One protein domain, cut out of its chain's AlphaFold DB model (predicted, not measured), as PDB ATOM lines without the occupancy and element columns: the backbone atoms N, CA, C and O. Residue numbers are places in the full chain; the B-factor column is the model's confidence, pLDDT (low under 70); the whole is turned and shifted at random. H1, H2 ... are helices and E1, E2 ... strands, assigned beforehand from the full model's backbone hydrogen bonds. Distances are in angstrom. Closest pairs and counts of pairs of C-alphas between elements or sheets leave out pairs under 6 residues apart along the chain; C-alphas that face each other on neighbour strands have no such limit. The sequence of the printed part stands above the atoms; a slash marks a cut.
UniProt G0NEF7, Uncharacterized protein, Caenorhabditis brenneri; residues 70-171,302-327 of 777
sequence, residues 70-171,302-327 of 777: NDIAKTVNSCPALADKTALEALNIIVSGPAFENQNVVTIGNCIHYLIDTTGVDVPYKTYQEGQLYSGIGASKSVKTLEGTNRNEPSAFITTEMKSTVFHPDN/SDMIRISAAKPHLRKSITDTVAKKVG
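This is residues 70 to 171 and 302 to 327 of the 777 residues of an uncharacterized protein of Caenorhabditis brenneri (UniProt G0NEF7). A long, twisted ribbon of two antiparallel strands, E3 and E4, makes the long axis, and the short hairpin E1 and E2 widens it into a four-stranded sheet beside residues 138 to 140 of E3. H5 crosses this sheet, H2 and little H1 sit toward the end of the ribbon near residues 145 and 155, and H4 sits over E4 toward the other end. The printed part has 128 residues, with five named helices and four named strands in the order H1 H2 H3 E1 E2 E3 E4 H4 H5; the sheet's order is E1 - E2 - E3 - E4, all antiparallel, and the class is mixed, helices and strands. The whole is loose, with a radius of gyration of the C-alphas of 17.5 A, and elongated, spanning 54 by 33 by 25 A.

E1, residues 105 to 108, E2, residues 112 to 115, E3, residues 133 to 146, and E4, residues 155 to 167, form a meander, each strand the antiparallel neighbour of the one before. E3 and E4 are a hairpin at 166 degrees, with N 138 and O 163 2.8 A apart, within hydrogen-bond range. So are N 113 and O 139 of the hairpin E2 and E3, at 3.0 A, and N 106 and O 114 of the hairpin E1 and E2, at 2.9 A. H5, residues 312 to 325, is on the sheet at a height of 8.1 A and runs across the strands, at 86 degrees to E4 on the local plane; its closest C-alphas to E4 are those of Thr 319 and Met 162, 4.9 A apart. H2, residues 86 to 94, lies over E3 and H4, residues 302 to 308, over E4, each at a height of 8.8 A and only just slantwise, at 33 degrees on the local plane. H2, H4 and H5 make two layers with the sheet, helices on one face. H1, residues 70 to 73, and H3, residues 97 to 100, only graze the sheet. H1 and H2 only just touch, with 3 pairs of C-alphas within 8 A, the closest those of Ile 72 and Ala 87 at 7.0 A. In H2, H4 and H5 every O i to N i+4 pair is within hydrogen-bond range; H1 and H3 are too short for such a pair.

E3 measures 39.5 A from C-alpha 133 at (117.783, 134.535, 81.014) to C-alpha 146, and E4 36.6 A. H5 measures 19.8 A and ends at C-alpha 325, (120.350, 115.987, 94.002); H2 measures 12.2 A. H1 begins at C-alpha 70, (110.279, 116.002, 125.185).

The two C-alphas farthest apart are those of Glu 130 and Asn 152, 56.4 A. Residues 172 to 301 are not printed, and C-alphas 171 and 302 are 26.5 A apart across the cut. The links H1 to H2 and E2 to E3 are long. Mean pLDDT of the printed part is 88.6; residue 70 is under 70.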
ATOM      1  N   ASN A  70     110.546 114.800 124.392       67.00
ATOM      2  CA  ASN A  70     110.279 116.002 125.185       67.00
ATOM      3  C   ASN A  70     110.930 117.275 124.617       67.00
ATOM      4  O   ASN A  70     110.354 118.350 124.743       67.00
ATOM      5  N   ASP A  71     112.118 117.199 124.011       79.00
ATOM      6  CA  ASP A  71     112.802 118.373 123.451       79.00
ATOM      7  C   ASP A  71     112.172 118.812 122.130       79.00
ATOM      8  O   ASP A  71     111.995 120.005 121.899       79.00
ATOM      9  N   ILE A  72     111.724 117.856 121.311       86.19
ATOM     10  CA  ILE A  72     110.896 118.144 120.136       86.19
ATOM     11  C   ILE A  72     109.532 118.706 120.566       86.19
ATOM     12  O   ILE A  72     109.092 119.714 120.014       86.19
ATOM     13  N   ALA A  73     108.894 118.159 121.603       86.25
ATOM     14  CA  ALA A  73     107.620 118.666 122.115       86.25
ATOM     15  C   ALA A  73     107.696 120.121 122.634       86.25
ATOM     16  O   ALA A  73     106.748 120.878 122.439       86.25
ATOM     17  N   LYS A  74     108.824 120.569 123.212       89.44
ATOM     18  CA  LYS A  74     109.025 121.977 123.639       89.44
ATOM     19  C   LYS A  74     109.005 122.989 122.484       89.44
ATOM     20  O   LYS A  74     108.766 124.174 122.714       89.44
ATOM     21  N   THR A  75     109.236 122.542 121.248       89.44
ATOM     22  CA  THR A  75     109.301 123.415 120.056       89.44
ATOM     23  C   THR A  75     107.939 123.911 119.566       89.44
ATOM     24  O   THR A  75     107.861 124.723 118.640       89.44
ATOM     25  N   VAL A  76     106.857 123.445 120.194       88.12
ATOM     26  CA  VAL A  76     105.465 123.788 119.900       88.12
ATOM     27  C   VAL A  76     104.749 124.186 121.183       88.12
ATOM     28  O   VAL A  76     104.938 123.599 122.242       88.12
ATOM     29  N   ASN A  77     103.915 125.218 121.098       87.12
ATOM     30  CA  ASN A  77     103.122 125.701 122.219       87.12
ATOM     31  C   ASN A  77     101.881 126.424 121.676       87.12
ATOM     32  O   ASN A  77     101.961 127.089 120.641       87.12
ATOM     33  N   SER A  78     100.748 126.320 122.373       79.69
ATOM     34  CA  SER A  78      99.510 127.026 122.012       79.69
ATOM     35  C   SER A  78      99.646 128.555 122.109       79.69
ATOM     36  O   SER A  78      98.928 129.279 121.413       79.69
ATOM     37  N   CYS A  79     100.616 129.045 122.890       78.44
ATOM     38  CA  CYS A  79     101.188 130.384 122.797       78.44
ATOM     39  C   CYS A  79     102.548 130.326 122.061       78.44
ATOM     40  O   CYS A  79     103.560 129.980 122.677       78.44
ATOM     41  N   PRO A  80     102.637 130.706 120.769       77.69
ATOM     42  CA  PRO A  80     103.855 130.529 119.964       77.69
ATOM     43  C   PRO A  80     105.102 131.270 120.464       77.69
ATOM     44  O   PRO A  80     106.202 130.969 120.006       77.69
ATOM     45  N   ALA A  81     104.937 132.246 121.364       77.25
ATOM     46  CA  ALA A  81     106.030 132.989 121.991       77.25
ATOM     47  C   ALA A  81     106.720 132.221 123.137       77.25
ATOM     48  O   ALA A  81     107.799 132.623 123.559       77.25
ATOM     49  N   LEU A  82     106.111 131.135 123.632       83.19
ATOM     50  CA  LEU A  82     106.648 130.275 124.696       83.19
ATOM     51  C   LEU A  82     107.269 128.970 124.165       83.19
ATOM     52  O   LEU A  82     107.687 128.125 124.950       83.19
ATOM     53  N   ALA A  83     107.291 128.778 122.844       87.06
ATOM     54  CA  ALA A  83     107.853 127.594 122.201       87.06
ATOM     55  C   ALA A  83     109.374 127.732 122.010       87.06
ATOM     56  O   ALA A  83     109.832 128.705 121.406       87.06
ATOM     57  N   ASP A  84     110.150 126.743 122.459       89.81
ATOM     58  CA  ASP A  84     111.606 126.715 122.276       89.81
ATOM     59  C   ASP A  84     111.964 126.196 120.879       89.81
ATOM     60  O   ASP A  84     112.029 124.995 120.624       89.81
ATOM     61  N   LYS A  85     112.200 127.116 119.944       87.69
ATOM     62  CA  LYS A  85     112.497 126.769 118.547       87.69
ATOM     63  C   LYS A  85     113.947 126.362 118.302       87.69
ATOM     64  O   LYS A  85     114.243 125.925 117.191       87.69
ATOM     65  N   THR A  86     114.824 126.431 119.306       89.50
ATOM     66  CA  THR A  86     116.273 126.220 119.154       89.50
ATOM     67  C   THR A  86     116.591 124.878 118.491       89.50
ATOM     68  O   THR A  86     117.380 124.820 117.549       89.50
ATOM     69  N   ALA A  87     115.916 123.800 118.909       88.12
ATOM     70  CA  ALA A  87     116.100 122.471 118.325       88.12
ATOM     71  C   ALA A  87     115.637 122.393 116.855       88.12
ATOM     72  O   ALA A  87     116.337 121.817 116.022       88.12
ATOM     73  N   LEU A  88     114.497 123.002 116.503       89.19
ATOM     74  CA  LEU A  88     114.014 123.046 115.114       89.19
ATOM     75  C   LEU A  88     114.909 123.903 114.216       89.19
ATOM     76  O   LEU A  88     115.138 123.538 113.065       89.19
ATOM     77  N   GLU A  89     115.420 125.025 114.719       89.44
ATOM     78  CA  GLU A  89     116.329 125.904 113.980       89.44
ATOM     79  C   GLU A  89     117.679 125.220 113.735       89.44
ATOM     80  O   GLU A  89     118.147 125.201 112.595       89.44
ATOM     81  N   ALA A  90     118.237 124.550 114.749       90.38
ATOM     82  CA  ALA A  90     119.435 123.727 114.611       90.38
ATOM     83  C   ALA A  90     119.236 122.591 113.591       90.38
ATOM     84  O   ALA A  90     120.008 122.490 112.638       90.38
ATOM     85  N   LEU A  91     118.171 121.787 113.718       89.69
ATOM     86  CA  LEU A  91     117.843 120.731 112.748       89.69
ATOM     87  C   LEU A  91     117.679 121.291 111.330       89.69
ATOM     88  O   LEU A  91     118.188 120.710 110.372       89.69
ATOM     89  N   ASN A  92     117.008 122.437 111.186       89.50
ATOM     90  CA  ASN A  92     116.816 123.086 109.897       89.50
ATOM     91  C   ASN A  92     118.139 123.567 109.281       89.50
ATOM     92  O   ASN A  92     118.272 123.495 108.063       89.50
ATOM     93  N   ILE A  93     119.122 124.012 110.066       89.88
ATOM     94  CA  ILE A  93     120.462 124.340 109.550       89.88
ATOM     95  C   ILE A  93     121.214 123.057 109.169       89.88
ATOM     96  O   ILE A  93     121.691 122.946 108.040       89.88
ATOM     97  N   ILE A  94     121.265 122.066 110.064       91.00
ATOM     98  CA  ILE A  94     122.055 120.837 109.882       91.00
ATOM     99  C   ILE A  94     121.629 120.076 108.618       91.00
ATOM    100  O   ILE A  94     122.479 119.667 107.833       91.00
ATOM    101  N   VAL A  95     120.324 119.951 108.347       91.62
ATOM    102  CA  VAL A  95     119.828 119.259 107.139       91.62
ATOM    103  C   VAL A  95     119.985 120.059 105.833       91.62
ATOM    104  O   VAL A  95     119.665 119.537 104.769       91.62
ATOM    105  N   SER A  96     120.490 121.303 105.874       92.38
ATOM    106  CA  SER A  96     121.039 121.991 104.685       92.38
ATOM    107  C   SER A  96     122.521 121.690 104.446       92.38
ATOM    108  O   SER A  96     123.008 122.006 103.367       92.38
ATOM    109  N   GLY A  97     123.242 121.089 105.398       92.69
ATOM    110  CA  GLY A  97     124.688 120.847 105.321       92.69
ATOM    111  C   GLY A  97     125.173 120.243 103.994       92.69
ATOM    112  O   GLY A  97     125.920 120.902 103.270       92.69
ATOM    113  N   PRO A  98     124.644 119.074 103.576       93.69
ATOM    114  CA  PRO A  98     125.001 118.455 102.296       93.69
ATOM    115  C   PRO A  98     124.645 119.291 101.057       93.69
ATOM    116  O   PRO A  98     125.151 119.018  99.975       93.69
ATOM    117  N   ALA A  99     123.760 120.284 101.191       93.25
ATOM    118  CA  ALA A  99     123.415 121.221 100.125       93.25
ATOM    119  C   ALA A  99     124.388 122.407 100.048       93.25
ATOM    120  O   ALA A  99     124.587 122.951  98.967       93.25
ATOM    121  N   PHE A 100     124.995 122.804 101.172       92.56
ATOM    122  CA  PHE A 100     126.049 123.822 101.216       92.56
ATOM    123  C   PHE A 100     127.401 123.285 100.723       92.56
ATOM    124  O   PHE A 100     128.178 124.028 100.137       92.56
ATOM    125  N   GLU A 101     127.669 121.994 100.925       92.38
ATOM    126  CA  GLU A 101     128.895 121.315 100.471       92.38
ATOM    127  C   GLU A 101     128.853 120.901  98.988       92.38
ATOM    128  O   GLU A 101     129.864 120.500  98.409       92.38
ATOM    129  N   ASN A 102     127.684 120.983  98.352       92.81
ATOM    130  CA  ASN A 102     127.479 120.536  96.983       92.81
ATOM    131  C   ASN A 102     127.844 121.636  95.977       92.81
ATOM    132  O   ASN A 102     127.088 122.579  95.769       92.81
ATOM    133  N   GLN A 103     128.971 121.463  95.284       92.31
ATOM    134  CA  GLN A 103     129.468 122.400  94.264       92.31
ATOM    135  C   GLN A 103     128.503 122.632  93.084       92.31
ATOM    136  O   GLN A 103     128.650 123.615  92.367       92.31
ATOM    137  N   ASN A 104     127.512 121.756  92.874       91.75
ATOM    138  CA  ASN A 104     126.468 121.932  91.862       91.75
ATOM    139  C   ASN A 104     125.213 122.657  92.399       91.75
ATOM    140  O   ASN A 104     124.163 122.643  91.752       91.75
ATOM    141  N   VAL A 105     125.272 123.242  93.598       93.69
ATOM    142  CA  VAL A 105     124.134 123.888  94.261       93.69
ATOM    143  C   VAL A 105     124.460 125.330  94.622       93.69
ATOM    144  O   VAL A 105     125.433 125.609  95.315       93.69
ATOM    145  N   VAL A 106     123.568 126.246  94.245       92.56
ATOM    146  CA  VAL A 106     123.539 127.607  94.790       92.56
ATOM    147  C   VAL A 106     122.374 127.764  95.763       92.56
ATOM    148  O   VAL A 106     121.244 127.352  95.488       92.56
ATOM    149  N   THR A 107     122.635 128.362  96.925       92.31
ATOM    150  CA  THR A 107     121.617 128.569  97.965       92.31
ATOM    151  C   THR A 107     121.216 130.033  98.043       92.31
ATOM    152  O   THR A 107     122.065 130.898  98.230       92.31
ATOM    153  N   ILE A 108     119.916 130.319  97.922       89.81
ATOM    154  CA  ILE A 108     119.405 131.690  97.791       89.81
ATOM    155  C   ILE A 108     118.276 131.956  98.790       89.81
ATOM    156  O   ILE A 108     117.342 131.162  98.945       89.81
ATOM    157  N   GLY A 109     118.351 133.119  99.446       83.12
ATOM    158  CA  GLY A 109     117.335 133.617 100.374       83.12
ATOM    159  C   GLY A 109     117.095 132.666 101.546       83.12
ATOM    160  O   GLY A 109     118.019 132.309 102.272       83.12
ATOM    161  N   ASN A 110     115.846 132.232 101.722       79.50
ATOM    162  CA  ASN A 110     115.408 131.388 102.840       79.50
ATOM    163  C   ASN A 110     115.812 129.907 102.661       79.50
ATOM    164  O   ASN A 110     114.953 129.025 102.712       79.50
ATOM    165  N   CYS A 111     117.097 129.631 102.414       86.00
ATOM    166  CA  CYS A 111     117.638 128.293 102.141       86.00
ATOM    167  C   CYS A 111     116.865 127.543 101.037       86.00
ATOM    168  O   CYS A 111     116.422 126.404 101.219       86.00
ATOM    169  N   ILE A 112     116.662 128.201  99.889       92.62
ATOM    170  CA  ILE A 112     116.225 127.519  98.668       92.62
ATOM    171  C   ILE A 112     117.477 127.122  97.894       92.62
ATOM    172  O   ILE A 112     118.260 127.984  97.500       92.62
ATOM    173  N   HIS A 113     117.653 125.822  97.697       95.38
ATOM    174  CA  HIS A 113     118.834 125.227  97.086       95.38
ATOM    175  C   HIS A 113     118.524 124.925  95.615       95.38
ATOM    176  O   HIS A 113     117.672 124.080  95.339       95.38
ATOM    177  N   TYR A 114     119.155 125.635  94.682       94.88
ATOM    178  CA  TYR A 114     118.985 125.479  93.234       94.88
ATOM    179  C   TYR A 114     120.162 124.727  92.624       94.88
ATOM    180  O   TYR A 114     121.303 124.957  93.007       94.88
ATOM    181  N   LEU A 115     119.879 123.849  91.665       93.12
ATOM    182  CA  LEU A 115     120.897 123.159  90.878       93.12
ATOM    183  C   LEU A 115     121.461 124.099  89.807       93.12
ATOM    184  O   LEU A 115     120.689 124.760  89.107       93.12
ATOM    185  N   ILE A 116     122.787 124.114  89.667       87.31
ATOM    186  CA  ILE A 116     123.503 124.828  88.602       87.31
ATOM    187  C   ILE A 116     123.381 124.015  87.301       87.31
ATOM    188  O   ILE A 116     122.796 124.484  86.326       87.31
ATOM    189  N   ASP A 117     123.819 122.754  87.320       84.31
ATOM    190  CA  ASP A 117     123.522 121.754  86.295       84.31
ATOM    191  C   ASP A 117     122.251 120.963  86.644       84.31
ATOM    192  O   ASP A 117     122.145 120.303  87.683       84.31
ATOM    193  N   THR A 118     121.288 121.008  85.723       84.06
ATOM    194  CA  THR A 118     119.982 120.343  85.826       84.06
ATOM    195  C   THR A 118     119.937 118.985  85.112       84.06
ATOM    196  O   THR A 118     118.899 118.319  85.123       84.06
ATOM    197  N   THR A 119     121.053 118.531  84.527       84.56
ATOM    198  CA  THR A 119     121.170 117.275  83.771       84.56
ATOM    199  C   THR A 119     120.585 116.089  84.535       84.56
ATOM    200  O   THR A 119     120.890 115.838  85.703       84.56
ATOM    201  N   GLY A 120     119.702 115.335  83.873       81.12
ATOM    202  CA  GLY A 120     118.987 114.202  84.466       81.12
ATOM    203  C   GLY A 120     117.915 114.595  85.494       81.12
ATOM    204  O   GLY A 120     117.663 113.832  86.426       81.12
ATOM    205  N   VAL A 121     117.350 115.797  85.410       84.94
ATOM    206  CA  VAL A 121     116.064 116.157  86.024       84.94
ATOM    207  C   VAL A 121     115.052 116.302  84.886       84.94
ATOM    208  O   VAL A 121     115.291 117.068  83.959       84.94
ATOM    209  N   ASP A 122     113.936 115.568  84.935       83.81
ATOM    210  CA  ASP A 122     112.906 115.593  83.880       83.81
ATOM    211  C   ASP A 122     112.014 116.843  83.991       83.81
ATOM    212  O   ASP A 122     110.858 116.795  84.419       83.81
ATOM    213  N   VAL A 123     112.599 118.003  83.688       80.06
ATOM    214  CA  VAL A 123     111.934 119.309  83.690       80.06
ATOM    215  C   VAL A 123     112.371 120.115  82.466       80.06
ATOM    216  O   VAL A 123     113.565 120.165  82.175       80.06
ATOM    217  N   PRO A 124     111.446 120.794  81.755       80.44
ATOM    218  CA  PRO A 124     111.809 121.624  80.612       80.44
ATOM    219  C   PRO A 124     112.738 122.776  81.012       80.44
ATOM    220  O   PRO A 124     112.303 123.734  81.656       80.44
ATOM    221  N   TYR A 125     113.995 122.704  80.577       85.25
ATOM    222  CA  TYR A 125     114.922 123.829  80.622       85.25
ATOM    223  C   TYR A 125     114.539 124.853  79.546       85.25
ATOM    224  O   TYR A 125     114.292 124.500  78.389       85.25
ATOM    225  N   LYS A 126     114.459 126.128  79.926       88.44
ATOM    226  CA  LYS A 126     114.140 127.251  79.045       88.44
ATOM    227  C   LYS A 126     115.213 128.319  79.116       88.44
ATOM    228  O   LYS A 126     115.638 128.699  80.202       88.44
ATOM    229  N   THR A 127     115.547 128.860  77.953       90.12
ATOM    230  CA  THR A 127     116.345 130.076  77.796       90.12
ATOM    231  C   THR A 127     115.517 131.147  77.092       90.12
ATOM    232  O   THR A 127     114.588 130.843  76.337       90.12
ATOM    233  N   TYR A 128     115.841 132.410  77.351       90.69
ATOM    234  CA  TYR A 128     115.173 133.572  76.773       90.69
ATOM    235  C   TYR A 128     116.226 134.471  76.124       90.69
ATOM    236  O   TYR A 128     117.250 134.775  76.730       90.69
ATOM    237  N   GLN A 129     115.991 134.875  74.873       88.88
ATOM    238  CA  GLN A 129     116.986 135.607  74.085       88.88
ATOM    239  C   GLN A 129     117.316 136.975  74.699       88.88
ATOM    240  O   GLN A 129     118.490 137.292  74.881       88.88
ATOM    241  N   GLU A 130     116.300 137.768  75.045       90.00
ATOM    242  CA  GLU A 130     116.505 139.054  75.715       90.00
ATOM    243  C   GLU A 130     116.990 138.832  77.153       90.00
ATOM    244  O   GLU A 130     116.377 138.093  77.922       90.00
ATOM    245  N   GLY A 131     118.111 139.455  77.508       89.12
ATOM    246  CA  GLY A 131     118.767 139.297  78.804       89.12
ATOM    247  C   GLY A 131     119.482 137.958  79.016       89.12
ATOM    248  O   GLY A 131     120.049 137.786  80.089       89.12
ATOM    249  N   GLN A 132     119.470 137.037  78.037       92.94
ATOM    250  CA  GLN A 132     120.049 135.680  78.134       92.94
ATOM    251  C   GLN A 132     119.602 134.921  79.400       92.94
ATOM    252  O   GLN A 132     120.373 134.200  80.032       92.94
ATOM    253  N   LEU A 133     118.340 135.114  79.793       93.19
ATOM    254  CA  LEU A 133     117.783 134.535  81.014       93.19
ATOM    255  C   LEU A 133     117.622 133.016  80.867       93.19
ATOM    256  O   LEU A 133     117.322 132.527  79.774       93.19
ATOM    257  N   TYR A 134     117.724 132.267  81.967       91.19
ATOM    258  CA  TYR A 134     117.537 130.812  81.965       91.19
ATOM    259  C   TYR A 134     116.697 130.313  83.145       91.19
ATOM    260  O   TYR A 134     116.683 130.903  84.220       91.19
ATOM    261  N   SER A 135     115.958 129.219  82.963       90.69
ATOM    262  CA  SER A 135     115.188 128.593  84.040       90.69
ATOM    263  C   SER A 135     116.085 127.754  84.950       90.69
ATOM    264  O   SER A 135     116.766 126.851  84.465       90.69
ATOM    265  N   GLY A 136     116.012 127.970  86.260       90.06
ATOM    266  CA  GLY A 136     116.632 127.105  87.264       90.06
ATOM    267  C   GLY A 136     115.599 126.295  88.044       90.06
ATOM    268  O   GLY A 136     114.458 126.733  88.240       90.06
ATOM    269  N   ILE A 137     116.005 125.120  88.527       92.44
ATOM    270  CA  ILE A 137     115.204 124.268  89.412       92.44
ATOM    271  C   ILE A 137     115.970 123.934  90.691       92.44
ATOM    272  O   ILE A 137     117.181 123.750  90.687       92.44
ATOM    273  N   GLY A 138     115.244 123.874  91.798       93.88
ATOM    274  CA  GLY A 138     115.771 123.625  93.125       93.88
ATOM    275  C   GLY A 138     114.721 123.052  94.061       93.88
ATOM    276  O   GLY A 138     113.597 122.746  93.653       93.88
ATOM    277  N   ALA A 139     115.066 122.945  95.335       94.06
ATOM    278  CA  ALA A 139     114.145 122.577  96.395       94.06
ATOM    279  C   ALA A 139     114.290 123.528  97.589       94.06
ATOM    280  O   ALA A 139     115.386 123.924  97.980       94.06
ATOM    281  N   SER A 140     113.154 123.884  98.186       93.62
ATOM    282  CA  SER A 140     113.122 124.458  99.533       93.62
ATOM    283  C   SER A 140     112.851 123.359 100.545       93.62
ATOM    284  O   SER A 140     112.106 122.426 100.226       93.62
ATOM    285  N   LYS A 141     113.294 123.554 101.787       92.44
ATOM    286  CA  LYS A 141     112.832 122.758 102.926       92.44
ATOM    287  C   LYS A 141     112.223 123.597 104.047       92.44
ATOM    288  O   LYS A 141     112.427 124.805 104.123       92.44
ATOM    289  N   SER A 142     111.522 122.921 104.946       90.38
ATOM    290  CA  SER A 142     111.226 123.393 106.300       90.38
ATOM    291  C   SER A 142     111.166 122.202 107.250       90.38
ATOM    292  O   SER A 142     110.482 121.228 106.929       90.38
ATOM    293  N   VAL A 143     111.829 122.292 108.402       91.31
ATOM    294  CA  VAL A 143     111.655 121.340 109.511       91.31
ATOM    295  C   VAL A 143     110.554 121.862 110.437       91.31
ATOM    296  O   VAL A 143     110.482 123.066 110.690       91.31
ATOM    297  N   LYS A 144     109.665 120.978 110.889       91.62
ATOM    298  CA  LYS A 144     108.496 121.289 111.723       91.62
ATOM    299  C   LYS A 144     108.255 120.185 112.742       91.62
ATOM    300  O   LYS A 144     108.554 119.033 112.457       91.62
ATOM    301  N   THR A 145     107.623 120.522 113.857       92.69
ATOM    302  CA  THR A 145     107.076 119.532 114.792       92.69
ATOM    303  C   THR A 145     105.589 119.356 114.517       92.69
ATOM    304  O   THR A 145     104.842 120.336 114.526       92.69
ATOM    305  N   LEU A 146     105.176 118.121 114.236       93.75
ATOM    306  CA  LEU A 146     103.797 117.732 113.912       93.75
ATOM    307  C   LEU A 146     103.322 116.648 114.895       93.75
ATOM    308  O   LEU A 146     104.138 116.077 115.620       93.75
ATOM    309  N   GLU A 147     102.019 116.361 114.908       93.00
ATOM    310  CA  GLU A 147     101.381 115.346 115.768       93.00
ATOM    311  C   GLU A 147     102.106 113.988 115.764       93.00
ATOM    312  O   GLU A 147     102.262 113.380 116.817       93.00
ATOM    313  N   GLY A 148     102.598 113.533 114.608       90.56
ATOM    314  CA  GLY A 148     103.269 112.239 114.483       90.56
ATOM    315  C   GLY A 148     102.302 111.053 114.429       90.56
ATOM    316  O   GLY A 148     101.080 111.192 114.408       90.56
ATOM    317  N   THR A 149     102.848 109.841 114.331       87.00
ATOM    318  CA  THR A 149     102.042 108.605 114.327       87.00
ATOM    319  C   THR A 149     101.569 108.215 115.729       87.00
ATOM    320  O   THR A 149     100.546 107.550 115.863       87.00
ATOM    321  N   ASN A 150     102.277 108.660 116.772       83.69
ATOM    322  CA  ASN A 150     101.841 108.595 118.161       83.69
ATOM    323  C   ASN A 150     101.387 109.991 118.608       83.69
ATOM    324  O   ASN A 150     102.223 110.854 118.847       83.69
ATOM    325  N   ARG A 151     100.074 110.195 118.779       75.12
ATOM    326  CA  ARG A 151      99.487 111.500 119.154       75.12
ATOM    327  C   ARG A 151     100.026 112.103 120.456       75.12
ATOM    328  O   ARG A 151      99.885 113.302 120.668       75.12
ATOM    329  N   ASN A 152     100.618 111.285 121.324       76.62
ATOM    330  CA  ASN A 152     101.192 111.732 122.593       76.62
ATOM    331  C   ASN A 152     102.671 112.154 122.472       76.62
ATOM    332  O   ASN A 152     103.227 112.684 123.430       76.62
ATOM    333  N   GLU A 153     103.317 111.917 121.324       84.44
ATOM    334  CA  GLU A 153     104.753 112.128 121.104       84.44
ATOM    335  C   GLU A 153     104.999 112.902 119.792       84.44
ATOM    336  O   GLU A 153     105.331 112.309 118.756       84.44
ATOM    337  N   PRO A 154     104.861 114.245 119.822       89.81
ATOM    338  CA  PRO A 154     105.109 115.092 118.664       89.81
ATOM    339  C   PRO A 154     106.490 114.844 118.060       89.81
ATOM    340  O   PRO A 154     107.499 114.770 118.762       89.81
ATOM    341  N   SER A 155     106.530 114.730 116.738       90.25
ATOM    342  CA  SER A 155     107.704 114.278 115.992       90.25
ATOM    343  C   SER A 155     108.196 115.346 115.018       90.25
ATOM    344  O   SER A 155     107.415 116.157 114.515       90.25
ATOM    345  N   ALA A 156     109.502 115.349 114.737       91.50
ATOM    346  CA  ALA A 156     110.109 116.271 113.784       91.50
ATOM    347  C   ALA A 156     109.957 115.751 112.345       91.50
ATOM    348  O   ALA A 156     110.370 114.639 112.025       91.50
ATOM    349  N   PHE A 157     109.413 116.581 111.461       92.88
ATOM    350  CA  PHE A 157     109.227 116.302 110.040       92.88
ATOM    351  C   PHE A 157     109.972 117.323 109.188       92.88
ATOM    352  O   PHE A 157     109.873 118.531 109.413       92.88
ATOM    353  N   ILE A 158     110.648 116.850 108.142       92.19
ATOM    354  CA  ILE A 158     111.148 117.695 107.056       92.19
ATOM    355  C   ILE A 158     110.145 117.685 105.898       92.19
ATOM    356  O   ILE A 158     109.747 116.641 105.395       92.19
ATOM    357  N   THR A 159     109.736 118.871 105.454       92.94
ATOM    358  CA  THR A 159     108.969 119.052 104.215       92.94
ATOM    359  C   THR A 159     109.897 119.584 103.137       92.94
ATOM    360  O   THR A 159     110.450 120.670 103.312       92.94
ATOM    361  N   THR A 160     110.029 118.877 102.015       93.38
ATOM    362  CA  THR A 160     110.710 119.357 100.803       93.38
ATOM    363  C   THR A 160     109.690 119.685  99.710       93.38
ATOM    364  O   THR A 160     108.625 119.077  99.620       93.38
ATOM    365  N   GLU A 161     109.975 120.692  98.884       91.56
ATOM    366  CA  GLU A 161     109.120 121.064  97.748       91.56
ATOM    367  C   GLU A 161     109.960 121.683  96.632       91.56
ATOM    368  O   GLU A 161     110.758 122.593  96.886       91.56
ATOM    369  N   MET A 162     109.734 121.227  95.395       90.88
ATOM    370  CA  MET A 162     110.406 121.771  94.217       90.88
ATOM    371  C   MET A 162     110.096 123.264  94.035       90.88
ATOM    372  O   MET A 162     108.956 123.721  94.191       90.88
ATOM    373  N   LYS A 163     111.118 124.028  93.660       90.50
ATOM    374  CA  LYS A 163     111.047 125.439  93.279       90.50
ATOM    375  C   LYS A 163     111.625 125.586  91.884       90.50
ATOM    376  O   LYS A 163     112.678 125.040  91.587       90.50
ATOM    377  N   SER A 164     110.936 126.335  91.038       89.38
ATOM    378  CA  SER A 164     111.407 126.700  89.705       89.38
ATOM    379  C   SER A 164     111.432 128.219  89.624       89.38
ATOM    380  O   SER A 164     110.430 128.847  89.971       89.38
ATOM    381  N   THR A 165     112.529 128.796  89.149       90.56
ATOM    382  CA  THR A 165     112.690 130.246  88.984       90.56
ATOM    383  C   THR A 165     113.379 130.559  87.656       90.56
ATOM    384  O   THR A 165     113.786 129.642  86.944       90.56
ATOM    385  N   VAL A 166     113.511 131.839  87.316       91.81
ATOM    386  CA  VAL A 166     114.380 132.298  86.225       91.81
ATOM    387  C   VAL A 166     115.584 133.008  86.838       91.81
ATOM    388  O   VAL A 166     115.450 133.700  87.848       91.81
ATOM    389  N   PHE A 167     116.745 132.820  86.229       93.00
ATOM    390  CA  PHE A 167     118.017 133.431  86.571       93.00
ATOM    391  C   PHE A 167     118.482 134.370  85.461       93.00
ATOM    392  O   PHE A 167     118.226 134.134  84.275       93.00
ATOM    393  N   HIS A 168     119.174 135.427  85.865       93.81
ATOM    394  CA  HIS A 168     120.045 136.189  84.986       93.81
ATOM    395  C   HIS A 168     121.354 135.417  84.742       93.81
ATOM    396  O   HIS A 168     121.743 134.624  85.594       93.81
ATOM    397  N   PRO A 169     122.036 135.633  83.606       93.50
ATOM    398  CA  PRO A 169     123.265 134.925  83.254       93.50
ATOM    399  C   PRO A 169     124.475 135.370  84.089       93.50
ATOM    400  O   PRO A 169     124.708 136.561  84.308       93.50
ATOM    401  N   ASP A 170     125.285 134.394  84.492       91.56
ATOM    402  CA  ASP A 170     126.371 134.577  85.453       91.56
ATOM    403  C   ASP A 170     127.633 135.177  84.817       91.56
ATOM    404  O   ASP A 170     128.135 134.669  83.816       91.56
ATOM    405  N   ASN A 171     128.186 136.231  85.428       91.75
ATOM    406  CA  ASN A 171     129.443 136.881  85.023       91.75
ATOM    407  C   ASN A 171     129.447 137.486  83.602       91.75
ATOM    408  O   ASN A 171     130.505 137.672  82.998       91.75
ATOM    409  N   SER A 302     104.488 133.240  82.232       80.44
ATOM    410  CA  SER A 302     103.568 132.229  81.681       80.44
ATOM    411  C   SER A 302     104.259 130.876  81.508       80.44
ATOM    412  O   SER A 302     103.684 129.820  81.787       80.44
ATOM    413  N   ASP A 303     105.519 130.918  81.088       83.31
ATOM    414  CA  ASP A 303     106.352 129.743  80.901       83.31
ATOM    415  C   ASP A 303     106.764 129.102  82.231       83.31
ATOM    416  O   ASP A 303     106.662 127.880  82.364       83.31
ATOM    417  N   MET A 304     107.094 129.897  83.253       81.25
ATOM    418  CA  MET A 304     107.342 129.403  84.611       81.25
ATOM    419  C   MET A 304     106.113 128.732  85.224       81.25
ATOM    420  O   MET A 304     106.233 127.664  85.827       81.25
ATOM    421  N   ILE A 305     104.915 129.296  85.018       79.94
ATOM    422  CA  ILE A 305     103.655 128.653  85.421       79.94
ATOM    423  C   ILE A 305     103.500 127.295  84.722       79.94
ATOM    424  O   ILE A 305     103.102 126.325  85.365       79.94
ATOM    425  N   ARG A 306     103.844 127.194  83.430       80.38
ATOM    426  CA  ARG A 306     103.751 125.939  82.667       80.38
ATOM    427  C   ARG A 306     104.754 124.887  83.147       80.38
ATOM    428  O   ARG A 306     104.349 123.743  83.321       80.38
ATOM    429  N   ILE A 307     106.006 125.273  83.411       76.19
ATOM    430  CA  ILE A 307     107.045 124.403  83.997       76.19
ATOM    431  C   ILE A 307     106.599 123.883  85.373       76.19
ATOM    432  O   ILE A 307     106.671 122.689  85.650       76.19
ATOM    433  N   SER A 308     106.062 124.763  86.222       75.81
ATOM    434  CA  SER A 308     105.555 124.397  87.549       75.81
ATOM    435  C   SER A 308     104.288 123.525  87.531       75.81
ATOM    436  O   SER A 308     103.969 122.913  88.553       75.81
ATOM    437  N   ALA A 309     103.548 123.444  86.421       77.00
ATOM    438  CA  ALA A 309     102.234 122.796  86.338       77.00
ATOM    439  C   ALA A 309     102.283 121.279  86.037       77.00
ATOM    440  O   ALA A 309     101.483 120.765  85.249       77.00
ATOM    441  N   ALA A 310     103.194 120.549  86.686       83.56
ATOM    442  CA  ALA A 310     103.344 119.099  86.540       83.56
ATOM    443  C   ALA A 310     102.175 118.289  87.152       83.56
ATOM    444  O   ALA A 310     101.607 118.653  88.191       83.56
ATOM    445  N   LYS A 311     101.843 117.153  86.515       89.12
ATOM    446  CA  LYS A 311     100.903 116.138  87.038       89.12
ATOM    447  C   LYS A 311     101.428 115.526  88.354       89.12
ATOM    448  O   LYS A 311     102.641 115.490  88.525       89.12
ATOM    449  N   PRO A 312     100.566 114.965  89.224       89.44
ATOM    450  CA  PRO A 312     100.938 114.436  90.546       89.44
ATOM    451  C   PRO A 312     102.170 113.523  90.587       89.44
ATOM    452  O   PRO A 312     103.133 113.845  91.276       89.44
ATOM    453  N   HIS A 313     102.174 112.428  89.816       90.44
ATOM    454  CA  HIS A 313     103.303 111.488  89.755       90.44
ATOM    455  C   HIS A 313     104.607 112.170  89.328       90.44
ATOM    456  O   HIS A 313     105.644 111.970  89.955       90.44
ATOM    457  N   LEU A 314     104.539 113.017  88.296       89.56
ATOM    458  CA  LEU A 314     105.694 113.719  87.749       89.56
ATOM    459  C   LEU A 314     106.202 114.768  88.744       89.56
ATOM    460  O   LEU A 314     107.394 114.814  89.016       89.56
ATOM    461  N   ARG A 315     105.307 115.543  89.375       90.00
ATOM    462  CA  ARG A 315     105.672 116.503  90.424       90.00
ATOM    463  C   ARG A 315     106.359 115.809  91.595       90.00
ATOM    464  O   ARG A 315     107.399 116.290  92.030       90.00
ATOM    465  N   LYS A 316     105.810 114.691  92.085       91.75
ATOM    466  CA  LYS A 316     106.438 113.921  93.166       91.75
ATOM    467  C   LYS A 316     107.830 113.447  92.741       91.75
ATOM    468  O   LYS A 316     108.796 113.761  93.421       91.75
ATOM    469  N   SER A 317     107.939 112.790  91.585       91.62
ATOM    470  CA  SER A 317     109.210 112.274  91.062       91.62
ATOM    471  C   SER A 317     110.271 113.366  90.870       91.62
ATOM    472  O   SER A 317     111.429 113.155  91.231       91.62
ATOM    473  N   ILE A 318     109.887 114.548  90.373       91.44
ATOM    474  CA  ILE A 318     110.772 115.715  90.266       91.44
ATOM    475  C   ILE A 318     111.184 116.208  91.656       91.44
ATOM    476  O   ILE A 318     112.377 116.376  91.887       91.44
ATOM    477  N   THR A 319     110.245 116.422  92.588       92.50
ATOM    478  CA  THR A 319     110.570 116.871  93.954       92.50
ATOM    479  C   THR A 319     111.521 115.893  94.644       92.50
ATOM    480  O   THR A 319     112.532 116.342  95.178       92.50
ATOM    481  N   ASP A 320     111.262 114.584  94.575       92.44
ATOM    482  CA  ASP A 320     112.130 113.547  95.147       92.44
ATOM    483  C   ASP A 320     113.540 113.594  94.513       92.44
ATOM    484  O   ASP A 320     114.553 113.617  95.216       92.44
ATOM    485  N   THR A 321     113.617 113.670  93.176       93.69
ATOM    486  CA  THR A 321     114.885 113.713  92.420       93.69
ATOM    487  C   THR A 321     115.695 114.962  92.743       93.69
ATOM    488  O   THR A 321     116.900 114.874  92.980       93.69
ATOM    489  N   VAL A 322     115.049 116.130  92.765       94.06
ATOM    490  CA  VAL A 322     115.711 117.408  93.038       94.06
ATOM    491  C   VAL A 322     116.136 117.476  94.499       94.06
ATOM    492  O   VAL A 322     117.296 117.779  94.745       94.06
ATOM    493  N   ALA A 323     115.274 117.112  95.455       94.06
ATOM    494  CA  ALA A 323     115.624 117.064  96.878       94.06
ATOM    495  C   ALA A 323     116.826 116.144  97.148       94.06
ATOM    496  O   ALA A 323     117.710 116.508  97.923       94.06
ATOM    497  N   LYS A 324     116.909 114.996  96.464       93.19
ATOM    498  CA  LYS A 324     118.084 114.116  96.515       93.19
ATOM    499  C   LYS A 324     119.324 114.768  95.900       93.19
ATOM    500  O   LYS A 324     120.371 114.770  96.537       93.19
ATOM    501  N   LYS A 325     119.217 115.349  94.698       94.31
ATOM    502  CA  LYS A 325     120.350 115.987  94.002       94.31
ATOM    503  C   LYS A 325     120.907 117.212  94.717       94.31
ATOM    504  O   LYS A 325     122.114 117.413  94.670       94.31
ATOM    505  N   VAL A 326     120.067 117.996  95.394       94.38
ATOM    506  CA  VAL A 326     120.529 119.119  96.223       94.38
ATOM    507  C   VAL A 326     120.996 118.687  97.619       94.38
ATOM    508  O   VAL A 326     121.410 119.539  98.384       94.38
ATOM    509  N   GLY A 327     120.923 117.402  97.988       93.06
ATOM    510  CA  GLY A 327     121.389 116.894  99.289       93.06
ATOM    511  C   GLY A 327     120.376 116.948 100.446       93.06
ATOM    512  O   GLY A 327     120.668 116.451 101.532       93.06
TER     513      GLY A 327